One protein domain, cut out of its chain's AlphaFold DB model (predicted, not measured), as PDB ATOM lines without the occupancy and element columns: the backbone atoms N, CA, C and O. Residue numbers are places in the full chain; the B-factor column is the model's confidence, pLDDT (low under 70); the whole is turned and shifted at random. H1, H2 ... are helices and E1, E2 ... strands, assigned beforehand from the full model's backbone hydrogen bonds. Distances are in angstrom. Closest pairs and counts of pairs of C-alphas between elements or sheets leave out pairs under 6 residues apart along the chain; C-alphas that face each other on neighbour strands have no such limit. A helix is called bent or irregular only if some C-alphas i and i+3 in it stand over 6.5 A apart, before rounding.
ATOM      1  N   PRO A 653      24.916  31.141  22.594       85.81
ATOM      2  CA  PRO A 653      24.400  30.518  21.384       85.81
ATOM      3  C   PRO A 653      23.306  31.363  20.713       85.81
ATOM      4  O   PRO A 653      22.119  31.036  20.757       85.81
ATOM      5  N   LEU A 654      23.709  32.472  20.091       81.94
ATOM      6  CA  LEU A 654      22.803  33.456  19.479       81.94
ATOM      7  C   LEU A 654      22.331  33.089  18.064       81.94
ATOM      8  O   LEU A 654      21.322  33.629  17.600       81.94
ATOM      9  N   GLN A 655      23.064  32.220  17.360       79.44
ATOM     10  CA  GLN A 655      22.711  31.765  16.004       79.44
ATOM     11  C   GLN A 655      21.569  30.746  16.025       79.44
ATOM     12  O   GLN A 655      21.065  30.472  17.107       79.44
ATOM     13  N   GLU A 656      21.156  30.211  14.864       71.81
ATOM     14  CA  GLU A 656      20.165  29.117  14.707       71.81
ATOM     15  C   GLU A 656      20.766  27.716  14.411       71.81
ATOM     16  O   GLU A 656      20.111  26.718  14.678       71.81
ATOM     17  N   ASP A 657      22.086  27.604  14.192       75.69
ATOM     18  CA  ASP A 657      22.793  26.308  14.009       75.69
ATOM     19  C   ASP A 657      23.947  26.012  15.017       75.69
ATOM     20  O   ASP A 657      24.939  25.375  14.692       75.69
ATOM     21  N   ASP A 658      23.860  26.500  16.252       79.69
ATOM     22  CA  ASP A 658      24.880  26.440  17.298       79.69
ATOM     23  C   ASP A 658      24.562  25.274  18.236       79.69
ATOM     24  O   ASP A 658      23.553  25.276  18.950       79.69
ATOM     25  N   GLU A 659      25.446  24.285  18.237       81.06
ATOM     26  CA  GLU A 659      25.338  23.057  19.022       81.06
ATOM     27  C   GLU A 659      25.292  23.321  20.537       81.06
ATOM     28  O   GLU A 659      24.694  22.549  21.292       81.06
ATOM     29  N   LYS A 660      25.843  24.452  21.008       83.62
ATOM     30  CA  LYS A 660      25.840  24.825  22.433       83.62
ATOM     31  C   LYS A 660      24.438  25.090  22.979       83.62
ATOM     32  O   LYS A 660      24.258  25.126  24.196       83.62
ATOM     33  N   ARG A 661      23.420  25.236  22.125       86.12
ATOM     34  CA  ARG A 661      22.030  25.368  22.588       86.12
ATOM     35  C   ARG A 661      21.511  24.154  23.294       86.12
ATOM     36  O   ARG A 661      20.785  24.321  24.260       86.12
ATOM     37  N   LEU A 662      21.881  22.962  22.837       82.31
ATOM     38  CA  LEU A 662      21.460  21.732  23.494       82.31
ATOM     39  C   LEU A 662      22.037  21.666  24.910       82.31
ATOM     40  O   LEU A 662      21.352  21.235  25.831       82.31
ATOM     41  N   VAL A 663      23.252  22.192  25.106       82.56
ATOM     42  CA  VAL A 663      23.870  22.327  26.432       82.56
ATOM     43  C   VAL A 663      23.073  23.301  27.297       82.56
ATOM     44  O   VAL A 663      22.656  22.935  28.391       82.56
ATOM     45  N   VAL A 664      22.790  24.510  26.805       82.94
ATOM     46  CA  VAL A 664      21.999  25.503  27.554       82.94
ATOM     47  C   VAL A 664      20.585  24.997  27.850       82.94
ATOM     48  O   VAL A 664      20.122  25.110  28.980       82.94
ATOM     49  N   TYR A 665      19.927  24.379  26.873       85.38
ATOM     50  CA  TYR A 665      18.622  23.751  27.032       85.38
ATOM     51  C   TYR A 665      18.660  22.661  28.111       85.38
ATOM     52  O   TYR A 665      17.850  22.698  29.027       85.38
ATOM     53  N   SER A 666      19.659  21.770  28.086       81.38
ATOM     54  CA  SER A 666      19.815  20.717  29.101       81.38
ATOM     55  C   SER A 666      20.040  21.263  30.517       81.38
ATOM     56  O   SER A 666      19.548  20.692  31.490       81.38
ATOM     57  N   ILE A 667      20.739  22.398  30.645       80.44
ATOM     58  CA  ILE A 667      20.922  23.093  31.928       80.44
ATOM     59  C   ILE A 667      19.579  23.642  32.431       80.44
ATOM     60  O   ILE A 667      19.310  23.596  33.632       80.44
ATOM     61  N   LEU A 668      18.732  24.136  31.524       76.31
ATOM     62  CA  LEU A 668      17.421  24.702  31.849       76.31
ATOM     63  C   LEU A 668      16.368  23.644  32.176       76.31
ATOM     64  O   LEU A 668      15.512  23.901  33.021       76.31
ATOM     65  N   THR A 669      16.424  22.471  31.544       77.50
ATOM     66  CA  THR A 669      15.455  21.391  31.771       77.50
ATOM     67  C   THR A 669      15.828  20.468  32.930       77.50
ATOM     68  O   THR A 669      14.997  19.663  33.332       77.50
ATOM     69  N   GLN A 670      17.048  20.569  33.484       64.31
ATOM     70  CA  GLN A 670      17.582  19.806  34.635       64.31
ATOM     71  C   GLN A 670      17.447  18.269  34.587       64.31
ATOM     72  O   GLN A 670      17.868  17.579  35.518       64.31
ATOM     73  N   HIS A 671      16.958  17.701  33.493       50.69
ATOM     74  CA  HIS A 671      17.009  16.285  33.173       50.69
ATOM     75  C   HIS A 671      17.727  16.169  31.833       50.69
ATOM     76  O   HIS A 671      17.393  16.871  30.877       50.69
ATOM     77  N   GLY A 672      18.783  15.349  31.803       44.44
ATOM     78  CA  GLY A 672      19.531  15.066  30.581       44.44
ATOM     79  C   GLY A 672      18.615  14.547  29.465       44.44
ATOM     80  O   GLY A 672      17.437  14.298  29.709       44.44
ATOM     81  N   PRO A 673      19.136  14.363  28.243       37.12
ATOM     82  CA  PRO A 673      18.346  13.901  27.107       37.12
ATOM     83  C   PRO A 673      17.877  12.454  27.339       37.12
ATOM     84  O   PRO A 673      18.516  11.499  26.905       37.12
ATOM     85  N   GLN A 674      16.779  12.282  28.066       40.41
ATOM     86  CA  GLN A 674      15.995  11.060  28.139       40.41
ATOM     87  C   GLN A 674      14.548  11.425  27.805       40.41
ATOM     88  O   GLN A 674      13.925  12.193  28.527       40.41
ATOM     89  N   GLU A 682       2.560  21.264  37.020       50.00
ATOM     90  CA  GLU A 682       3.065  21.572  38.373       50.00
ATOM     91  C   GLU A 682       4.445  22.257  38.367       50.00
ATOM     92  O   GLU A 682       4.710  23.151  39.171       50.00
ATOM     93  N   THR A 683       5.334  21.890  37.439       53.00
ATOM     94  CA  THR A 683       6.647  22.539  37.297       53.00
ATOM     95  C   THR A 683       6.487  23.963  36.753       53.00
ATOM     96  O   THR A 683       7.196  24.871  37.184       53.00
ATOM     97  N   LEU A 684       5.515  24.183  35.860       50.19
ATOM     98  CA  LEU A 684       5.141  25.504  35.339       50.19
ATOM     99  C   LEU A 684       4.496  26.394  36.411       50.19
ATOM    100  O   LEU A 684       4.853  27.564  36.518       50.19
ATOM    101  N   GLU A 685       3.628  25.839  37.254       54.00
ATOM    102  CA  GLU A 685       3.040  26.551  38.395       54.00
ATOM    103  C   GLU A 685       4.102  26.892  39.462       54.00
ATOM    104  O   GLU A 685       4.035  27.944  40.100       54.00
ATOM    105  N   SER A 686       5.165  26.084  39.592       55.19
ATOM    106  CA  SER A 686       6.317  26.401  40.457       55.19
ATOM    107  C   SER A 686       7.173  27.587  39.961       55.19
ATOM    108  O   SER A 686       7.820  28.261  40.771       55.19
ATOM    109  N   ILE A 687       7.158  27.874  38.648       51.00
ATOM    110  CA  ILE A 687       7.850  29.027  38.038       51.00
ATOM    111  C   ILE A 687       7.142  30.336  38.406       51.00
ATOM    112  O   ILE A 687       7.816  31.311  38.740       51.00
ATOM    113  N   ASP A 688       5.807  30.353  38.431       48.34
ATOM    114  CA  ASP A 688       5.041  31.502  38.931       48.34
ATOM    115  C   ASP A 688       5.058  31.602  40.471       48.34
ATOM    116  O   ASP A 688       4.912  32.694  41.021       48.34
ATOM    117  N   GLY A 689       5.343  30.497  41.171       53.06
ATOM    118  CA  GLY A 689       5.536  30.436  42.627       53.06
ATOM    119  C   GLY A 689       6.920  30.862  43.154       53.06
ATOM    120  O   GLY A 689       7.134  30.852  44.366       53.06
ATOM    121  N   GLY A 690       7.869  31.236  42.286       49.78
ATOM    122  CA  GLY A 690       9.165  31.808  42.686       49.78
ATOM    123  C   GLY A 690      10.237  30.822  43.182       49.78
ATOM    124  O   GLY A 690      11.221  31.265  43.772       49.78
ATOM    125  N   GLN A 691      10.096  29.507  42.955       50.84
ATOM    126  CA  GLN A 691      11.066  28.485  43.410       50.84
ATOM    127  C   GLN A 691      11.973  27.900  42.306       50.84
ATOM    128  O   GLN A 691      12.755  26.982  42.559       50.84
ATOM    129  N   PHE A 692      11.926  28.434  41.086       51.03
ATOM    130  CA  PHE A 692      12.744  27.957  39.967       51.03
ATOM    131  C   PHE A 692      14.209  28.438  40.081       51.03
ATOM    132  O   PHE A 692      14.526  29.581  39.762       51.03
ATOM    133  N   ASN A 693      15.114  27.548  40.515       57.88
ATOM    134  CA  ASN A 693      16.562  27.784  40.684       57.88
ATOM    135  C   ASN A 693      17.540  27.328  39.547       57.88
ATOM    136  O   ASN A 693      18.723  27.140  39.833       57.88
ATOM    137  N   PRO A 694      17.176  27.181  38.254       56.41
ATOM    138  CA  PRO A 694      18.157  26.937  37.178       56.41
ATOM    139  C   PRO A 694      19.136  28.068  36.805       56.41
ATOM    140  O   PRO A 694      20.199  27.737  36.276       56.41
ATOM    141  N   PRO A 695      18.867  29.376  37.033       65.50
ATOM    142  CA  PRO A 695      19.767  30.428  36.546       65.50
ATOM    143  C   PRO A 695      21.117  30.488  37.274       65.50
ATOM    144  O   PRO A 695      22.052  31.064  36.728       65.50
ATOM    145  N   ALA A 696      21.265  29.868  38.451       73.31
ATOM    146  CA  ALA A 696      22.524  29.881  39.196       73.31
ATOM    147  C   ALA A 696      23.650  29.122  38.475       73.31
ATOM    148  O   ALA A 696      24.751  29.646  38.372       73.31
ATOM    149  N   ASN A 697      23.370  27.950  37.893       76.50
ATOM    150  CA  ASN A 697      24.382  27.163  37.174       76.50
ATOM    151  C   ASN A 697      24.823  27.848  35.876       76.50
ATOM    152  O   ASN A 697      26.004  27.851  35.537       76.50
ATOM    153  N   LEU A 698      23.874  28.456  35.153       80.38
ATOM    154  CA  LEU A 698      24.183  29.219  33.945       80.38
ATOM    155  C   LEU A 698      24.962  30.495  34.296       80.38
ATOM    156  O   LEU A 698      25.933  30.845  33.626       80.38
ATOM    157  N   TYR A 699      24.573  31.162  35.386       82.88
ATOM    158  CA  TYR A 699      25.314  32.293  35.918       82.88
ATOM    159  C   TYR A 699      26.705  31.878  36.385       82.88
ATOM    160  O   TYR A 699      27.628  32.626  36.140       82.88
ATOM    161  N   GLU A 700      26.912  30.710  36.994       81.38
ATOM    162  CA  GLU A 700      28.246  30.213  37.355       81.38
ATOM    163  C   GLU A 700      29.094  29.901  36.117       81.38
ATOM    164  O   GLU A 700      30.252  30.317  36.049       81.38
ATOM    165  N   GLN A 701      28.504  29.257  35.104       80.50
ATOM    166  CA  GLN A 701      29.177  28.931  33.844       80.50
ATOM    167  C   GLN A 701      29.713  30.185  33.135       80.50
ATOM    168  O   GLN A 701      30.829  30.171  32.614       80.50
ATOM    169  N   TYR A 702      28.945  31.277  33.147       82.06
ATOM    170  CA  TYR A 702      29.337  32.561  32.555       82.06
ATOM    171  C   TYR A 702      29.756  33.607  33.600       82.06
ATOM    172  O   TYR A 702      29.929  34.778  33.266       82.06
ATOM    173  N   GLY A 703      29.940  33.215  34.862       75.50
ATOM    174  CA  GLY A 703      29.929  34.135  36.011       75.50
ATOM    175  C   GLY A 703      31.096  35.093  36.058       75.50
ATOM    176  O   GLY A 703      30.967  36.212  36.552       75.50
ATOM    177  N   ASN A 704      32.216  34.688  35.462       72.50
ATOM    178  CA  ASN A 704      33.365  35.560  35.269       72.50
ATOM    179  C   ASN A 704      33.038  36.757  34.367       72.50
ATOM    180  O   ASN A 704      33.635  37.804  34.560       72.50
ATOM    181  N   LEU A 705      32.101  36.623  33.423       79.25
ATOM    182  CA  LEU A 705      31.695  37.680  32.494       79.25
ATOM    183  C   LEU A 705      30.396  38.359  32.938       79.25
ATOM    184  O   LEU A 705      30.321  39.581  32.956       79.25
ATOM    185  N   LEU A 706      29.392  37.587  33.364       79.00
ATOM    186  CA  LEU A 706      28.114  38.128  33.839       79.00
ATOM    187  C   LEU A 706      28.252  38.953  35.117       79.00
ATOM    188  O   LEU A 706      27.562  39.962  35.257       79.00
ATOM    189  N   GLY A 707      29.197  38.591  35.990       76.94
ATOM    190  CA  GLY A 707      29.492  39.347  37.202       76.94
ATOM    191  C   GLY A 707      29.994  40.773  36.952       76.94
ATOM    192  O   GLY A 707      29.975  41.573  37.884       76.94
ATOM    193  N   PHE A 708      30.407  41.117  35.723       70.50
ATOM    194  CA  PHE A 708      30.706  42.504  35.348       70.50
ATOM    195  C   PHE A 708      29.448  43.349  35.124       70.50
ATOM    196  O   PHE A 708      29.514  44.568  35.253       70.50
ATOM    197  N   PHE A 709      28.320  42.729  34.778       79.50
ATOM    198  CA  PHE A 709      27.151  43.434  34.253       79.50
ATOM    199  C   PHE A 709      25.979  43.452  35.225       79.50
ATOM    200  O   PHE A 709      25.399  44.506  35.475       79.50
ATOM    201  N   VAL A 710      25.631  42.286  35.768       82.00
ATOM    202  CA  VAL A 710      24.400  42.074  36.534       82.00
ATOM    203  C   VAL A 710      24.685  41.208  37.754       82.00
ATOM    204  O   VAL A 710      25.526  40.314  37.711       82.00
ATOM    205  N   SER A 711      23.987  41.468  38.860       83.62
ATOM    206  CA  SER A 711      24.039  40.578  40.022       83.62
ATOM    207  C   SER A 711      23.351  39.249  39.700       83.62
ATOM    208  O   SER A 711      22.486  39.199  38.827       83.62
ATOM    209  N   LEU A 712      23.667  38.184  40.445       83.06
ATOM    210  CA  LEU A 712      22.965  36.902  40.305       83.06
ATOM    211  C   LEU A 712      21.443  37.087  40.427       83.06
ATOM    212  O   LEU A 712      20.698  36.554  39.619       83.06
ATOM    213  N   GLN A 713      20.976  37.897  41.384       82.94
ATOM    214  CA  GLN A 713      19.545  38.148  41.583       82.94
ATOM    215  C   GLN A 713      18.893  38.858  40.383       82.94
ATOM    216  O   GLN A 713      17.832  38.425  39.936       82.94
ATOM    217  N   SER A 714      19.527  39.912  39.850       82.69
ATOM    218  CA  SER A 714      19.025  40.627  38.662       82.69
ATOM    219  C   SER A 714      19.062  39.724  37.427       82.69
ATOM    220  O   SER A 714      18.080  39.634  36.691       82.69
ATOM    221  N   PHE A 715      20.140  38.950  37.257       87.25
ATOM    222  CA  PHE A 715      20.247  37.960  36.192       87.25
ATOM    223  C   PHE A 715      19.109  36.938  36.249       87.25
ATOM    224  O   PHE A 715      18.443  36.726  35.242       87.25
ATOM    225  N   CYS A 716      18.846  36.344  37.418       84.44
ATOM    226  CA  CYS A 716      17.750  35.394  37.600       84.44
ATOM    227  C   CYS A 716      16.403  36.018  37.218       84.44
ATOM    228  O   CYS A 716      15.653  35.424  36.450       84.44
ATOM    229  N   GLN A 717      16.117  37.227  37.709       84.94
ATOM    230  CA  GLN A 717      14.862  37.921  37.421       84.94
ATOM    231  C   GLN A 717      14.686  38.191  35.921       84.94
ATOM    232  O   GLN A 717      13.627  37.907  35.361       84.94
ATOM    233  N   GLN A 718      15.720  38.709  35.261       87.38
ATOM    234  CA  GLN A 718      15.644  39.053  33.843       87.38
ATOM    235  C   GLN A 718      15.632  37.821  32.943       87.38
ATOM    236  O   GLN A 718      14.936  37.803  31.930       87.38
ATOM    237  N   PHE A 719      16.305  36.749  33.354       88.31
ATOM    238  CA  PHE A 719      16.219  35.465  32.677       88.31
ATOM    239  C   PHE A 719      14.798  34.888  32.747       88.31
ATOM    240  O   PHE A 719      14.260  34.435  31.737       88.31
ATOM    241  N   THR A 720      14.144  34.961  33.911       85.62
ATOM    242  CA  THR A 720      12.735  34.570  34.058       85.62
ATOM    243  C   THR A 720      11.820  35.417  33.174       85.62
ATOM    244  O   THR A 720      10.924  34.870  32.530       85.62
ATOM    245  N   ASN A 721      12.063  36.728  33.084       85.12
ATOM    246  CA  ASN A 721      11.315  37.612  32.188       85.12
ATOM    247  C   ASN A 721      11.494  37.215  30.715       85.12
ATOM    248  O   ASN A 721      10.503  37.116  29.996       85.12
ATOM    249  N   ALA A 722      12.724  36.908  30.292       86.94
ATOM    250  CA  ALA A 722      13.029  36.443  28.939       86.94
ATOM    251  C   ALA A 722      12.265  35.154  28.592       86.94
ATOM    252  O   ALA A 722      11.623  35.062  27.546       86.94
ATOM    253  N   VAL A 723      12.284  34.171  29.499       85.69
ATOM    254  CA  VAL A 723      11.564  32.898  29.334       85.69
ATOM    255  C   VAL A 723      10.054  33.126  29.265       85.69
ATOM    256  O   VAL A 723       9.394  32.574  28.387       85.69
ATOM    257  N   ARG A 724       9.496  33.950  30.162       84.12
ATOM    258  CA  ARG A 724       8.061  34.275  30.171       84.12
ATOM    259  C   ARG A 724       7.645  34.946  28.864       84.12
ATOM    260  O   ARG A 724       6.635  34.565  28.282       84.12
ATOM    261  N   PHE A 725       8.431  35.907  28.392       82.25
ATOM    262  CA  PHE A 725       8.162  36.626  27.152       82.25
ATOM    263  C   PHE A 725       8.159  35.700  25.931       82.25
ATOM    264  O   PHE A 725       7.269  35.786  25.088       82.25
ATOM    265  N   ILE A 726       9.112  34.774  25.851       81.62
ATOM    266  CA  ILE A 726       9.206  33.854  24.712       81.62
ATOM    267  C   ILE A 726       8.093  32.810  24.738       81.62
ATOM    268  O   ILE A 726       7.507  32.549  23.694       81.62
ATOM    269  N   LYS A 727       7.699  32.315  25.917       78.88
ATOM    270  CA  LYS A 727       6.503  31.465  26.052       78.88
ATOM    271  C   LYS A 727       5.230  32.170  25.583       78.88
ATOM    272  O   LYS A 727       4.438  31.580  24.856       78.88
ATOM    273  N   LEU A 728       5.059  33.449  25.931       73.94
ATOM    274  CA  LEU A 728       3.931  34.249  25.435       73.94
ATOM    275  C   LEU A 728       3.923  34.368  23.901       73.94
ATOM    276  O   LEU A 728       2.857  34.529  23.317       73.94
ATOM    277  N   CYS A 729       5.086  34.263  23.250       68.69
ATOM    278  CA  CYS A 729       5.214  34.333  21.795       68.69
ATOM    279  C   CYS A 729       5.162  32.967  21.081       68.69
ATOM    280  O   CYS A 729       4.903  32.953  19.879       68.69
ATOM    281  N   GLY A 730       5.458  31.855  21.769       60.09
ATOM    282  CA  GLY A 730       5.764  30.551  21.153       60.09
ATOM    283  C   GLY A 730       5.019  29.330  21.713       60.09
ATOM    284  O   GLY A 730       5.314  28.216  21.299       60.09
ATOM    285  N   GLY A 731       4.065  29.503  22.636       65.88
ATOM    286  CA  GLY A 731       3.240  28.406  23.164       65.88
ATOM    287  C   GLY A 731       3.660  27.881  24.548       65.88
ATOM    288  O   GLY A 731       4.427  28.506  25.281       65.88
ATOM    289  N   VAL A 732       3.081  26.743  24.960       63.22
ATOM    290  CA  VAL A 732       3.078  26.271  26.367       63.22
ATOM    291  C   VAL A 732       4.421  25.652  26.816       63.22
ATOM    292  O   VAL A 732       4.756  25.705  28.003       63.22
ATOM    293  N   SER A 733       5.224  25.107  25.895       77.44
ATOM    294  CA  SER A 733       6.488  24.409  26.195       77.44
ATOM    295  C   SER A 733       7.713  25.133  25.638       77.44
ATOM    296  O   SER A 733       7.674  25.623  24.519       77.44
ATOM    297  N   LEU A 734       8.810  25.147  26.404       80.50
ATOM    298  CA  LEU A 734      10.104  25.666  25.948       80.50
ATOM    299  C   LEU A 734      10.827  24.600  25.111       80.50
ATOM    300  O   LEU A 734      11.000  23.485  25.600       80.50
ATOM    301  N   CYS A 735      11.295  24.945  23.914       83.38
ATOM    302  CA  CYS A 735      12.051  24.062  23.024       83.38
ATOM    303  C   CYS A 735      13.500  24.564  22.813       83.38
ATOM    304  O   CYS A 735      13.805  25.730  23.086       83.38
ATOM    305  N   PRO A 736      14.444  23.722  22.339       81.69
ATOM    306  CA  PRO A 736      15.820  24.146  22.039       81.69
ATOM    307  C   PRO A 736      15.917  25.331  21.061       81.69
ATOM    308  O   PRO A 736      16.874  26.110  21.108       81.69
ATOM    309  N   GLU A 737      14.922  25.481  20.190       82.12
ATOM    310  CA  GLU A 737      14.777  26.568  19.221       82.12
ATOM    311  C   GLU A 737      14.504  27.928  19.881       82.12
ATOM    312  O   GLU A 737      14.810  28.959  19.284       82.12
ATOM    313  N   ASP A 738      14.016  27.943  21.124       85.19
ATOM    314  CA  ASP A 738      13.713  29.166  21.878       85.19
ATOM    315  C   ASP A 738      14.955  29.773  22.549       85.19
ATOM    316  O   ASP A 738      14.989  30.964  22.877       85.19
ATOM    317  N   ILE A 739      16.014  28.974  22.734       90.00
ATOM    318  CA  ILE A 739      17.245  29.387  23.423       90.00
ATOM    319  C   ILE A 739      17.900  30.637  22.806       90.00
ATOM    320  O   ILE A 739      18.280  31.527  23.570       90.00
ATOM    321  N   PRO A 740      18.020  30.792  21.471       87.81
ATOM    322  CA  PRO A 740      18.588  31.997  20.868       87.81
ATOM    323  C   PRO A 740      17.756  33.229  21.171       87.81
ATOM    324  O   PRO A 740      18.321  34.294  21.398       87.81
ATOM    325  N   GLY A 741      16.428  33.089  21.206       86.00
ATOM    326  CA  GLY A 741      15.530  34.161  21.613       86.00
ATOM    327  C   GLY A 741      15.845  34.616  23.036       86.00
ATOM    328  O   GLY A 741      16.039  35.809  23.265       86.00
ATOM    329  N   ILE A 742      15.981  33.667  23.973       89.81
ATOM    330  CA  ILE A 742      16.263  33.966  25.388       89.81
ATOM    331  C   ILE A 742      17.616  34.676  25.510       89.81
ATOM    332  O   ILE A 742      17.733  35.699  26.184       89.81
ATOM    333  N   MET A 743      18.643  34.170  24.826       90.88
ATOM    334  CA  MET A 743      19.985  34.757  24.873       90.88
ATOM    335  C   MET A 743      20.036  36.136  24.204       90.88
ATOM    336  O   MET A 743      20.704  37.030  24.718       90.88
ATOM    337  N   ARG A 744      19.305  36.351  23.100       87.88
ATOM    338  CA  ARG A 744      19.194  37.666  22.442       87.88
ATOM    339  C   ARG A 744      18.488  38.683  23.328       87.88
ATOM    340  O   ARG A 744      18.945  39.825  23.390       87.88
ATOM    341  N   TYR A 745      17.436  38.276  24.038       91.69
ATOM    342  CA  TYR A 745      16.789  39.121  25.040       91.69
ATOM    343  C   TYR A 745      17.809  39.573  26.090       91.69
ATOM    344  O   TYR A 745      18.017  40.770  26.281       91.69
ATOM    345  N   MET A 746      18.509  38.620  26.713       90.88
ATOM    346  CA  MET A 746      19.479  38.910  27.774       90.88
ATOM    347  C   MET A 746      20.643  39.775  27.277       90.88
ATOM    348  O   MET A 746      21.074  40.696  27.968       90.88
ATOM    349  N   ALA A 747      21.126  39.518  26.062       89.00
ATOM    350  CA  ALA A 747      22.212  40.273  25.436       89.00
ATOM    351  C   ALA A 747      21.820  41.727  25.228       89.00
ATOM    352  O   ALA A 747      22.558  42.637  25.603       89.00
ATOM    353  N   THR A 748      20.632  41.925  24.666       87.12
ATOM    354  CA  THR A 748      20.097  43.250  24.379       87.12
ATOM    355  C   THR A 748      19.823  44.010  25.673       87.12
ATOM    356  O   THR A 748      20.195  45.174  25.780       87.12
ATOM    357  N   TYR A 749      19.263  43.346  26.688       89.94
ATOM    358  CA  TYR A 749      19.032  43.940  28.004       89.94
ATOM    359  C   TYR A 749      20.340  44.453  28.633       89.94
ATOM    360  O   TYR A 749      20.441  45.627  28.990       89.94
ATOM    361  N   ILE A 750      21.379  43.609  28.693       88.25
ATOM    362  CA  ILE A 750      22.699  43.988  29.230       88.25
ATOM    363  C   ILE A 750      23.319  45.130  28.411       88.25
ATOM    364  O   ILE A 750      23.885  46.066  28.977       88.25
ATOM    365  N   GLN A 751      23.194  45.086  27.084       86.12
ATOM    366  CA  GLN A 751      23.710  46.133  26.208       86.12
ATOM    367  C   GLN A 751      23.041  47.488  26.481       86.12
ATOM    368  O   GLN A 751      23.730  48.506  26.534       86.12
ATOM    369  N   VAL A 752      21.725  47.514  26.707       84.50
ATOM    370  CA  VAL A 752      21.000  48.750  27.032       84.50
ATOM    371  C   VAL A 752      21.416  49.296  28.398       84.50
ATOM    372  O   VAL A 752      21.628  50.503  28.519       84.50
ATOM    373  N   LEU A 753      21.610  48.436  29.406       83.69
ATOM    374  CA  LEU A 753      22.128  48.858  30.715       83.69
ATOM    375  C   LEU A 753      23.514  49.508  30.604       83.69
ATOM    376  O   LEU A 753      23.757  50.559  31.201       83.69
ATOM    377  N   LEU A 754      24.407  48.924  29.798       80.31
ATOM    378  CA  LEU A 754      25.737  49.479  29.533       80.31
ATOM    379  C   LEU A 754      25.664  50.842  28.843       80.31
ATOM    380  O   LEU A 754      26.343  51.777  29.259       80.31
ATOM    381  N   LEU A 755      24.804  50.980  27.832       77.75
ATOM    382  CA  LEU A 755      24.597  52.250  27.131       77.75
ATOM    383  C   LEU A 755      24.025  53.328  28.055       77.75
ATOM    384  O   LEU A 755      24.449  54.485  28.017       77.75
ATOM    385  N   ALA A 756      23.109  52.954  28.943       76.75
ATOM    386  CA  ALA A 756      22.565  53.850  29.955       76.75
ATOM    387  C   ALA A 756      23.566  54.175  31.083       76.75
ATOM    388  O   ALA A 756      23.317  55.067  31.898       76.75
ATOM    389  N   GLY A 757      24.728  53.511  31.125       71.44
ATOM    390  CA  GLY A 757      25.701  53.631  32.214       71.44
ATOM    391  C   GLY A 757      25.152  53.143  33.557       71.44
ATOM    392  O   GLY A 757      25.618  53.579  34.606       71.44
ATOM    393  N   ALA A 758      24.138  52.277  33.529       70.06
ATOM    394  CA  ALA A 758      23.476  51.708  34.696       70.06
ATOM    395  C   ALA A 758      24.088  50.339  35.030       70.06
ATOM    396  O   ALA A 758      23.411  49.313  35.001       70.06
ATOM    397  N   VAL A 759      25.400  50.304  35.283       60.88
ATOM    398  CA  VAL A 759      26.095  49.053  35.622       60.88
ATOM    399  C   VAL A 759      25.971  48.774  37.121       60.88
ATOM    400  O   VAL A 759      26.308  49.616  37.954       60.88
ATOM    401  N   CYS A 760      25.490  47.578  37.472       52.88
ATOM    402  CA  CYS A 760      24.954  47.226  38.793       52.88
ATOM    403  C   CYS A 760      25.961  47.070  39.952       52.88
ATOM    404  O   CYS A 760      25.630  46.435  40.955       52.88
ATOM    405  N   TYR A 761      27.161  47.651  39.902       48.41
ATOM    406  CA  TYR A 761      28.092  47.584  41.033       48.41
ATOM    407  C   TYR A 761      28.260  48.939  41.740       48.41
ATOM    408  O   TYR A 761      29.177  49.711  41.491       48.41
ATOM    409  N   HIS A 762      27.344  49.190  42.683       43.59
ATOM    410  CA  HIS A 762      27.511  50.077  43.851       43.59
ATOM    411  C   HIS A 762      27.686  51.588  43.598       43.59
ATOM    412  O   HIS A 762      28.052  52.316  44.522       43.59
ATOM    413  N   SER A 763      27.376  52.101  42.405       41.41
ATOM    414  CA  SER A 763      27.116  53.538  42.230       41.41
ATOM    415  C   SER A 763      25.604  53.787  42.196       41.41
ATOM    416  O   SER A 763      24.850  52.956  41.701       41.41
ATOM    417  N   ALA A 764      25.148  54.906  42.758       41.56
ATOM    418  CA  ALA A 764      23.739  55.232  43.013       41.56
ATOM    419  C   ALA A 764      22.813  55.317  41.771       41.56
ATOM    420  O   ALA A 764      21.654  55.701  41.906       41.56
ATOM    421  N   ARG A 765      23.280  54.954  40.569       51.34
ATOM    422  CA  ARG A 765      22.414  54.696  39.414       51.34
ATOM    423  C   ARG A 765      21.990  53.227  39.441       51.34
ATOM    424  O   ARG A 765      22.593  52.375  38.797       51.34
ATOM    425  N   THR A 766      20.976  52.928  40.246       57.88
ATOM    426  CA  THR A 766      20.305  51.621  40.248       57.88
ATOM    427  C   THR A 766      19.592  51.393  38.906       57.88
ATOM    428  O   THR A 766      19.440  52.319  38.110       57.88
ATOM    429  N   GLU A 767      19.122  50.173  38.628       57.59
ATOM    430  CA  GLU A 767      18.211  49.897  37.493       57.59
ATOM    431  C   GLU A 767      16.973  50.825  37.493       57.59
ATOM    432  O   GLU A 767      16.353  51.058  36.457       57.59
ATOM    433  N   GLU A 768      16.657  51.404  38.654       71.81
ATOM    434  CA  GLU A 768      15.604  52.397  38.889       71.81
ATOM    435  C   GLU A 768      16.020  53.832  38.517       71.81
ATOM    436  O   GLU A 768      15.245  54.775  38.686       71.81
ATOM    437  N   SER A 769      17.247  54.030  38.029       76.06
ATOM    438  CA  SER A 769      17.704  55.334  37.566       76.06
ATOM    439  C   SER A 769      16.895  55.783  36.356       76.06
ATOM    440  O   SER A 769      16.563  55.014  35.450       76.06
ATOM    441  N   VAL A 770      16.558  57.068  36.369       81.94
ATOM    442  CA  VAL A 770      15.818  57.707  35.292       81.94
ATOM    443  C   VAL A 770      16.832  58.332  34.341       81.94
ATOM    444  O   VAL A 770      17.655  59.145  34.761       81.94
ATOM    445  N   ILE A 771      16.774  57.963  33.062       80.38
ATOM    446  CA  ILE A 771      17.547  58.609  32.001       80.38
ATOM    447  C   ILE A 771      16.634  59.568  31.243       80.38
ATOM    448  O   ILE A 771      15.501  59.229  30.891       80.38
ATOM    449  N   SER A 772      17.099  60.796  31.006       84.62
ATOM    450  CA  SER A 772      16.345  61.713  30.150       84.62
ATOM    451  C   SER A 772      16.352  61.199  28.709       84.62
ATOM    452  O   SER A 772      17.359  60.667  28.239       84.62
ATOM    453  N   LEU A 773      15.252  61.387  27.974       77.88
ATOM    454  CA  LEU A 773      15.185  60.989  26.559       77.88
ATOM    455  C   LEU A 773      16.246  61.710  25.710       77.88
ATOM    456  O   LEU A 773      16.697  61.178  24.698       77.88
ATOM    457  N   TYR A 774      16.664  62.904  26.135       78.88
ATOM    458  CA  TYR A 774      17.744  63.663  25.508       78.88
ATOM    459  C   TYR A 774      19.120  63.025  25.747       78.88
ATOM    460  O   TYR A 774      19.867  62.808  24.795       78.88
ATOM    461  N   GLU A 775      19.441  62.672  26.996       76.25
ATOM    462  CA  GLU A 775      20.700  61.996  27.341       76.25
ATOM    463  C   GLU A 775      20.790  60.628  26.658       76.25
ATOM    464  O   GLU A 775      21.833  60.271  26.115       76.25
ATOM    465  N   LEU A 776      19.676  59.898  26.605       72.62
ATOM    466  CA  LEU A 776      19.587  58.640  25.877       72.62
ATOM    467  C   LEU A 776      19.864  58.825  24.385       72.62
ATOM    468  O   LEU A 776      20.656  58.081  23.816       72.62
ATOM    469  N   ASP A 777      19.240  59.813  23.743       73.56
ATOM    470  CA  ASP A 777      19.443  60.052  22.317       73.56
ATOM    471  C   ASP A 777      20.899  60.431  22.003       73.56
ATOM    472  O   ASP A 777      21.451  59.955  21.012       73.56
ATOM    473  N   ILE A 778      21.563  61.204  22.870       73.69
ATOM    474  CA  ILE A 778      23.003  61.477  22.749       73.69
ATOM    475  C   ILE A 778      23.807  60.177  22.822       73.69
ATOM    476  O   ILE A 778      24.630  59.914  21.944       73.69
ATOM    477  N   ARG A 779      23.552  59.332  23.825       72.31
ATOM    478  CA  ARG A 779      24.296  58.078  24.002       72.31
ATOM    479  C   ARG A 779      24.026  57.073  22.880       72.31
ATOM    480  O   ARG A 779      24.950  56.415  22.412       72.31
ATOM    481  N   CYS A 780      22.798  57.002  22.368       67.56
ATOM    482  CA  CYS A 780      22.451  56.184  21.204       67.56
ATOM    483  C   CYS A 780      23.121  56.682  19.915       67.56
ATOM    484  O   CYS A 780      23.488  55.857  19.075       67.56
ATOM    485  N   ARG A 781      23.305  58.003  19.748       67.75
ATOM    486  CA  ARG A 781      24.100  58.574  18.645       67.75
ATOM    487  C   ARG A 781      25.573  58.196  18.769       67.75
ATOM    488  O   ARG A 781      26.156  57.756  17.787       67.75
ATOM    489  N   GLN A 782      26.144  58.337  19.965       62.03
ATOM    490  CA  GLN A 782      27.544  58.001  20.240       62.03
ATOM    491  C   GLN A 782      27.836  56.506  20.059       62.03
ATOM    492  O   GLN A 782      28.927  56.141  19.641       62.03
ATOM    493  N   ALA A 783      26.857  55.644  20.337       57.34
ATOM    494  CA  ALA A 783      26.973  54.199  20.163       57.34
ATOM    495  C   ALA A 783      26.593  53.688  18.759       57.34
ATOM    496  O   ALA A 783      26.509  52.474  18.563       57.34
ATOM    497  N   GLU A 784      26.308  54.583  17.805       60.28
ATOM    498  CA  GLU A 784      25.877  54.254  16.435       60.28
ATOM    499  C   GLU A 784      24.618  53.350  16.353       60.28
ATOM    500  O   GLU A 784      24.379  52.677  15.350       60.28
ATOM    501  N   GLN A 785      23.767  53.330  17.391       60.97
ATOM    502  CA  GLN A 785      22.624  52.400  17.507       60.97
ATOM    503  C   GLN A 785      21.305  52.925  16.910       60.97
ATOM    504  O   GLN A 785      20.294  52.222  16.939       60.97
ATOM    505  N   ARG A 786      21.269  54.141  16.343       49.41
ATOM    506  CA  ARG A 786      20.027  54.753  15.812       49.41
ATOM    507  C   ARG A 786      19.352  53.950  14.698       49.41
ATOM    508  O   ARG A 786      18.159  54.121  14.468       49.41
ATOM    509  N   GLU A 787      20.085  53.104  13.984       48.41
ATOM    510  CA  GLU A 787      19.530  52.300  12.890       48.41
ATOM    511  C   GLU A 787      18.791  51.050  13.368       48.41
ATOM    512  O   GLU A 787      18.007  50.488  12.610       48.41
ATOM    513  N   ASN A 788      18.983  50.643  14.623       69.19
ATOM    514  CA  ASN A 788      18.332  49.463  15.159       69.19
ATOM    515  C   ASN A 788      16.847  49.761  15.446       69.19
ATOM    516  O   ASN A 788      16.503  50.601  16.286       69.19
ATOM    517  N   ASN A 789      15.962  49.058  14.732       70.62
ATOM    518  CA  ASN A 789      14.510  49.213  14.829       70.62
ATOM    519  C   ASN A 789      13.994  49.025  16.265       70.62
ATOM    520  O   ASN A 789      13.045  49.706  16.656       70.62
ATOM    521  N   ALA A 790      14.652  48.186  17.075       72.00
ATOM    522  CA  ALA A 790      14.296  47.975  18.476       72.00
ATOM    523  C   ALA A 790      14.484  49.246  19.326       72.00
ATOM    524  O   ALA A 790      13.603  49.600  20.110       72.00
ATOM    525  N   TYR A 791      15.579  49.988  19.121       73.81
ATOM    526  CA  TYR A 791      15.839  51.245  19.835       73.81
ATOM    527  C   TYR A 791      14.910  52.370  19.371       73.81
ATOM    528  O   TYR A 791      14.410  53.129  20.199       73.81
ATOM    529  N   LYS A 792      14.617  52.458  18.064       76.75
ATOM    530  CA  LYS A 792      13.622  53.405  17.525       76.75
ATOM    531  C   LYS A 792      12.225  53.143  18.089       76.75
ATOM    532  O   LYS A 792      11.549  54.085  18.500       76.75
ATOM    533  N   SER A 793      11.816  51.874  18.135       78.19
ATOM    534  CA  SER A 793      10.535  51.458  18.713       78.19
ATOM    535  C   SER A 793      10.449  51.823  20.194       78.19
ATOM    536  O   SER A 793       9.475  52.443  20.614       78.19
ATOM    537  N   ALA A 794      11.494  51.520  20.971       69.88
ATOM    538  CA  ALA A 794      11.548  51.855  22.389       69.88
ATOM    539  C   ALA A 794      11.519  53.362  22.642       69.88
ATOM    540  O   ALA A 794      10.777  53.820  23.506       69.88
ATOM    541  N   TYR A 795      12.270  54.141  21.861       75.88
ATOM    542  CA  TYR A 795      12.256  55.597  21.958       75.88
ATOM    543  C   TYR A 795      10.856  56.161  21.673       75.88
ATOM    544  O   TYR A 795      10.343  56.961  22.456       75.88
ATOM    545  N   GLY A 796      10.198  55.695  20.602       78.69
ATOM    546  CA  GLY A 796       8.816  56.058  20.282       78.69
ATOM    547  C   GLY A 796       7.856  55.699  21.419       78.69
ATOM    548  O   GLY A 796       7.136  56.563  21.916       78.69
ATOM    549  N   TYR A 797       7.914  54.460  21.907       78.38
ATOM    550  CA  TYR A 797       7.082  53.984  23.009       78.38
ATOM    551  C   TYR A 797       7.264  54.821  24.287       78.38
ATOM    552  O   TYR A 797       6.283  55.322  24.839       78.38
ATOM    553  N   LEU A 798       8.502  55.057  24.726       74.12
ATOM    554  CA  LEU A 798       8.792  55.798  25.959       74.12
ATOM    555  C   LEU A 798       8.439  57.285  25.848       74.12
ATOM    556  O   LEU A 798       7.882  57.848  26.794       74.12
ATOM    557  N   SER A 799       8.670  57.898  24.679       76.00
ATOM    558  CA  SER A 799       8.322  59.303  24.425       76.00
ATOM    559  C   SER A 799       6.821  59.586  24.554       76.00
ATOM    560  O   SER A 799       6.435  60.676  24.969       76.00
ATOM    561  N   THR A 800       5.970  58.593  24.271       78.81
ATOM    562  CA  THR A 800       4.509  58.734  24.382       78.81
ATOM    563  C   THR A 800       3.968  58.516  25.796       78.81
ATOM    564  O   THR A 800       2.864  58.973  26.088       78.81
ATOM    565  N   ARG A 801       4.708  57.825  26.679       73.31
ATOM    566  CA  ARG A 801       4.156  57.274  27.931       73.31
ATOM    567  C   ARG A 801       4.734  57.855  29.226       73.31
ATOM    568  O   ARG A 801       3.999  57.897  30.207       73.31
ATOM    569  N   GLN A 802       6.005  58.276  29.260       65.50
ATOM    570  CA  GLN A 802       6.696  58.605  30.527       65.50
ATOM    571  C   GLN A 802       7.207  60.059  30.661       65.50
ATOM    572  O   GLN A 802       7.781  60.418  31.686       65.50
ATOM    573  N   GLY A 803       6.929  60.956  29.707       69.62
ATOM    574  CA  GLY A 803       7.423  62.342  29.761       69.62
ATOM    575  C   GLY A 803       8.891  62.456  29.328       69.62
ATOM    576  O   GLY A 803       9.378  61.626  28.569       69.62
ATOM    577  N   SER A 804       9.618  63.495  29.759       80.56
ATOM    578  CA  SER A 804      10.995  63.774  29.296       80.56
ATOM    579  C   SER A 804      12.061  62.790  29.805       80.56
ATOM    580  O   SER A 804      13.245  62.961  29.495       80.56
ATOM    581  N   ALA A 805      11.676  61.790  30.600       81.69
ATOM    582  CA  ALA A 805      12.590  60.870  31.259       81.69
ATOM    583  C   ALA A 805      11.943  59.484  31.441       81.69
ATOM    584  O   ALA A 805      10.739  59.398  31.664       81.69
ATOM    585  N   ALA A 806      12.731  58.416  31.325       83.38
ATOM    586  CA  ALA A 806      12.264  57.032  31.419       83.38
ATOM    587  C   ALA A 806      13.143  56.219  32.373       83.38
ATOM    588  O   ALA A 806      14.342  56.487  32.494       83.38
ATOM    589  N   MET A 807      12.564  55.217  33.041       86.12
ATOM    590  CA  MET A 807      13.365  54.273  33.823       86.12
ATOM    591  C   MET A 807      14.228  53.426  32.886       86.12
ATOM    592  O   MET A 807      13.738  52.864  31.903       86.12
ATOM    593  N   VAL A 808      15.522  53.324  33.196       82.56
ATOM    594  CA  VAL A 808      16.485  52.569  32.381       82.56
ATOM    595  C   VAL A 808      16.075  51.099  32.255       82.56
ATOM    596  O   VAL A 808      16.210  50.517  31.179       82.56
ATOM    597  N   ARG A 809      15.520  50.518  33.324       85.38
ATOM    598  CA  ARG A 809      14.976  49.158  33.319       85.38
ATOM    599  C   ARG A 809      13.846  48.965  32.307       85.38
ATOM    600  O   ARG A 809      13.958  48.086  31.460       85.38
ATOM    601  N   ASP A 810      12.797  49.787  32.364       85.19
ATOM    602  CA  ASP A 810      11.633  49.678  31.467       85.19
ATOM    603  C   ASP A 810      12.059  49.763  29.996       85.19
ATOM    604  O   ASP A 810      11.550  49.060  29.123       85.19
ATOM    605  N   MET A 811      13.039  50.624  29.727       84.31
ATOM    606  CA  MET A 811      13.641  50.761  28.413       84.31
ATOM    607  C   MET A 811      14.410  49.508  27.994       84.31
ATOM    608  O   MET A 811      14.216  49.029  26.878       84.31
ATOM    609  N   ALA A 812      15.274  48.980  28.862       86.00
ATOM    610  CA  ALA A 812      16.043  47.772  28.583       86.00
ATOM    611  C   ALA A 812      15.125  46.573  28.313       86.00
ATOM    612  O   ALA A 812      15.351  45.851  27.343       86.00
ATOM    613  N   GLU A 813      14.056  46.413  29.098       87.31
ATOM    614  CA  GLU A 813      13.033  45.383  28.884       87.31
ATOM    615  C   GLU A 813      12.328  45.585  27.531       87.31
ATOM    616  O   GLU A 813      12.237  44.651  26.737       87.31
ATOM    617  N   HIS A 814      11.909  46.810  27.192       84.50
ATOM    618  CA  HIS A 814      11.220  47.073  25.926       84.50
ATOM    619  C   HIS A 814      12.103  46.836  24.689       84.50
ATOM    620  O   HIS A 814      11.652  46.232  23.713       84.50
ATOM    621  N   VAL A 815      13.362  47.288  24.711       82.06
ATOM    622  CA  VAL A 815      14.308  47.064  23.602       82.06
ATOM    623  C   VAL A 815      14.632  45.575  23.474       82.06
ATOM    624  O   VAL A 815      14.676  45.060  22.358       82.06
ATOM    625  N   ALA A 816      14.810  44.867  24.595       86.06
ATOM    626  CA  ALA A 816      15.045  43.427  24.594       86.06
ATOM    627  C   ALA A 816      13.856  42.651  24.003       86.06
ATOM    628  O   ALA A 816      14.061  41.798  23.138       86.06
ATOM    629  N   CYS A 817      12.620  42.999  24.374       85.00
ATOM    630  CA  CYS A 817      11.401  42.452  23.768       85.00
ATOM    631  C   CYS A 817      11.347  42.703  22.252       85.00
ATOM    632  O   CYS A 817      11.098  41.788  21.466       85.00
ATOM    633  N   ALA A 818      11.616  43.939  21.820       81.12
ATOM    634  CA  ALA A 818      11.593  44.302  20.406       81.12
ATOM    635  C   ALA A 818      12.670  43.562  19.590       81.12
ATOM    636  O   ALA A 818      12.398  43.124  18.473       81.12
ATOM    637  N   ALA A 819      13.863  43.358  20.156       78.75
ATOM    638  CA  ALA A 819      14.944  42.611  19.511       78.75
ATOM    639  C   ALA A 819      14.607  41.123  19.307       78.75
ATOM    640  O   ALA A 819      15.036  40.522  18.323       78.75
ATOM    641  N   VAL A 820      13.805  40.529  20.195       79.50
ATOM    642  CA  VAL A 820      13.279  39.166  20.012       79.50
ATOM    643  C   VAL A 820      12.202  39.124  18.919       79.50
ATOM    644  O   VAL A 820      12.113  38.145  18.186       79.50
ATOM    645  N   HIS A 821      11.409  40.183  18.740       69.50
ATOM    646  CA  HIS A 821      10.380  40.240  17.693       69.50
ATOM    647  C   HIS A 821      10.911  40.484  16.272       69.50
ATOM    648  O   HIS A 821      10.210  40.173  15.303       69.50
ATOM    649  N   ASP A 822      12.143  40.978  16.123       61.56
ATOM    650  CA  ASP A 822      12.795  41.199  14.820       61.56
ATOM    651  C   ASP A 822      13.318  39.894  14.173       61.56
ATOM    652  O   ASP A 822      14.093  39.897  13.217       61.56
TER     653      ASP A 822
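Overview. This is residues 653 to 674 and 682 to 822 of the 1230 residues of an uncharacterized protein of Trypanosoma vivax (strain Y486) (UniProt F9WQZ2). One long helix, H6, runs through the middle along the longest axis and is crossed by H5 and H9, which both pack on it. H1 and H3 pack together at one end of the body, with short H4 near H3 and H2 off to the outside, touching no helix; at the other end lie H7, H8 and the tiny antiparallel sheet E1 - E2. The printed part has 163 residues, with nine named helices and two named strands in the order H1 H2 H3 H4 H5 H6 E1 H7 H8 E2 H9, and is mostly helix. It is compact, with a radius of gyration of the C-alphas of 16.4 A, but elongated, spanning 53 by 33 by 29 A.

Arrangement. H1, residues 660 to 669, touches the hub H6, residues 736 to 755, about perpendicular at 84 degrees; the closest C-alphas are those of Tyr 665 and Pro 736, 5.7 A. H2, residues 682 to 688, is apart from H3, residues 695 to 701. H3 touches H5, residues 712 to 730, at a steep tilt of 67 degrees, closest at the C-alphas of Pro 695 and Cys 716, 5.5 A. H4, residues 703 to 706, is close to H3 but not clearly touching, 6.8 A between the C-alphas of Tyr 699 and Leu 706. H5 touches H6 with residues 718 to 726 alone, opposite ways at a steep tilt of 50 degrees, closest at the C-alphas of Ala 722 and Ile 742, 5.4 A. E1, residues 770 to 772, and E2, residues 805 to 807, are antiparallel neighbours; N 771 and O 806 are 2.9 A apart. H7, residues 773 to 782, is close to H8, residues 789 to 801, but not clearly touching, 7.4 A between the C-alphas of Leu 773 and Ser 799. H9, residues 808 to 821, touches H6 at 35.1 degrees, only just steep, with the C-alphas of Tyr 745 and Ala 816 closest, 4.7 A; it touches H8 at 5.0 A between the C-alphas of Ala 790 and Ala 818. Every O i to N i+4 pair is within hydrogen-bond range in H1, H3, H5, H7, H8 and H9, against 2 of 3 in H2 and 14 of 16 in H6; H4 is too short for one.

Along the chain. H1 begins at C-alpha 660, (25.840, 24.825, 22.433). H5 is 26.5 A long, H8 18.5 A and H9 20.1 A. H6, 29.9 A, is only just irregular: C-alphas 737 and 740 are 6.8 A apart. H9 ends at C-alpha 821, (10.380, 40.240, 17.693).

Size, cuts and confidence. The C-alphas of Gln 674 and Ser 804, the two farthest apart, are 53.0 A apart. Residues 675 to 681 are not printed; C-alphas 674 and 682 are 19.6 A apart across the cut. The link from H6 to E1 is long. The mean pLDDT of the printed part is 74.0; residues under 70 include 682 to 695 and 759 to 767.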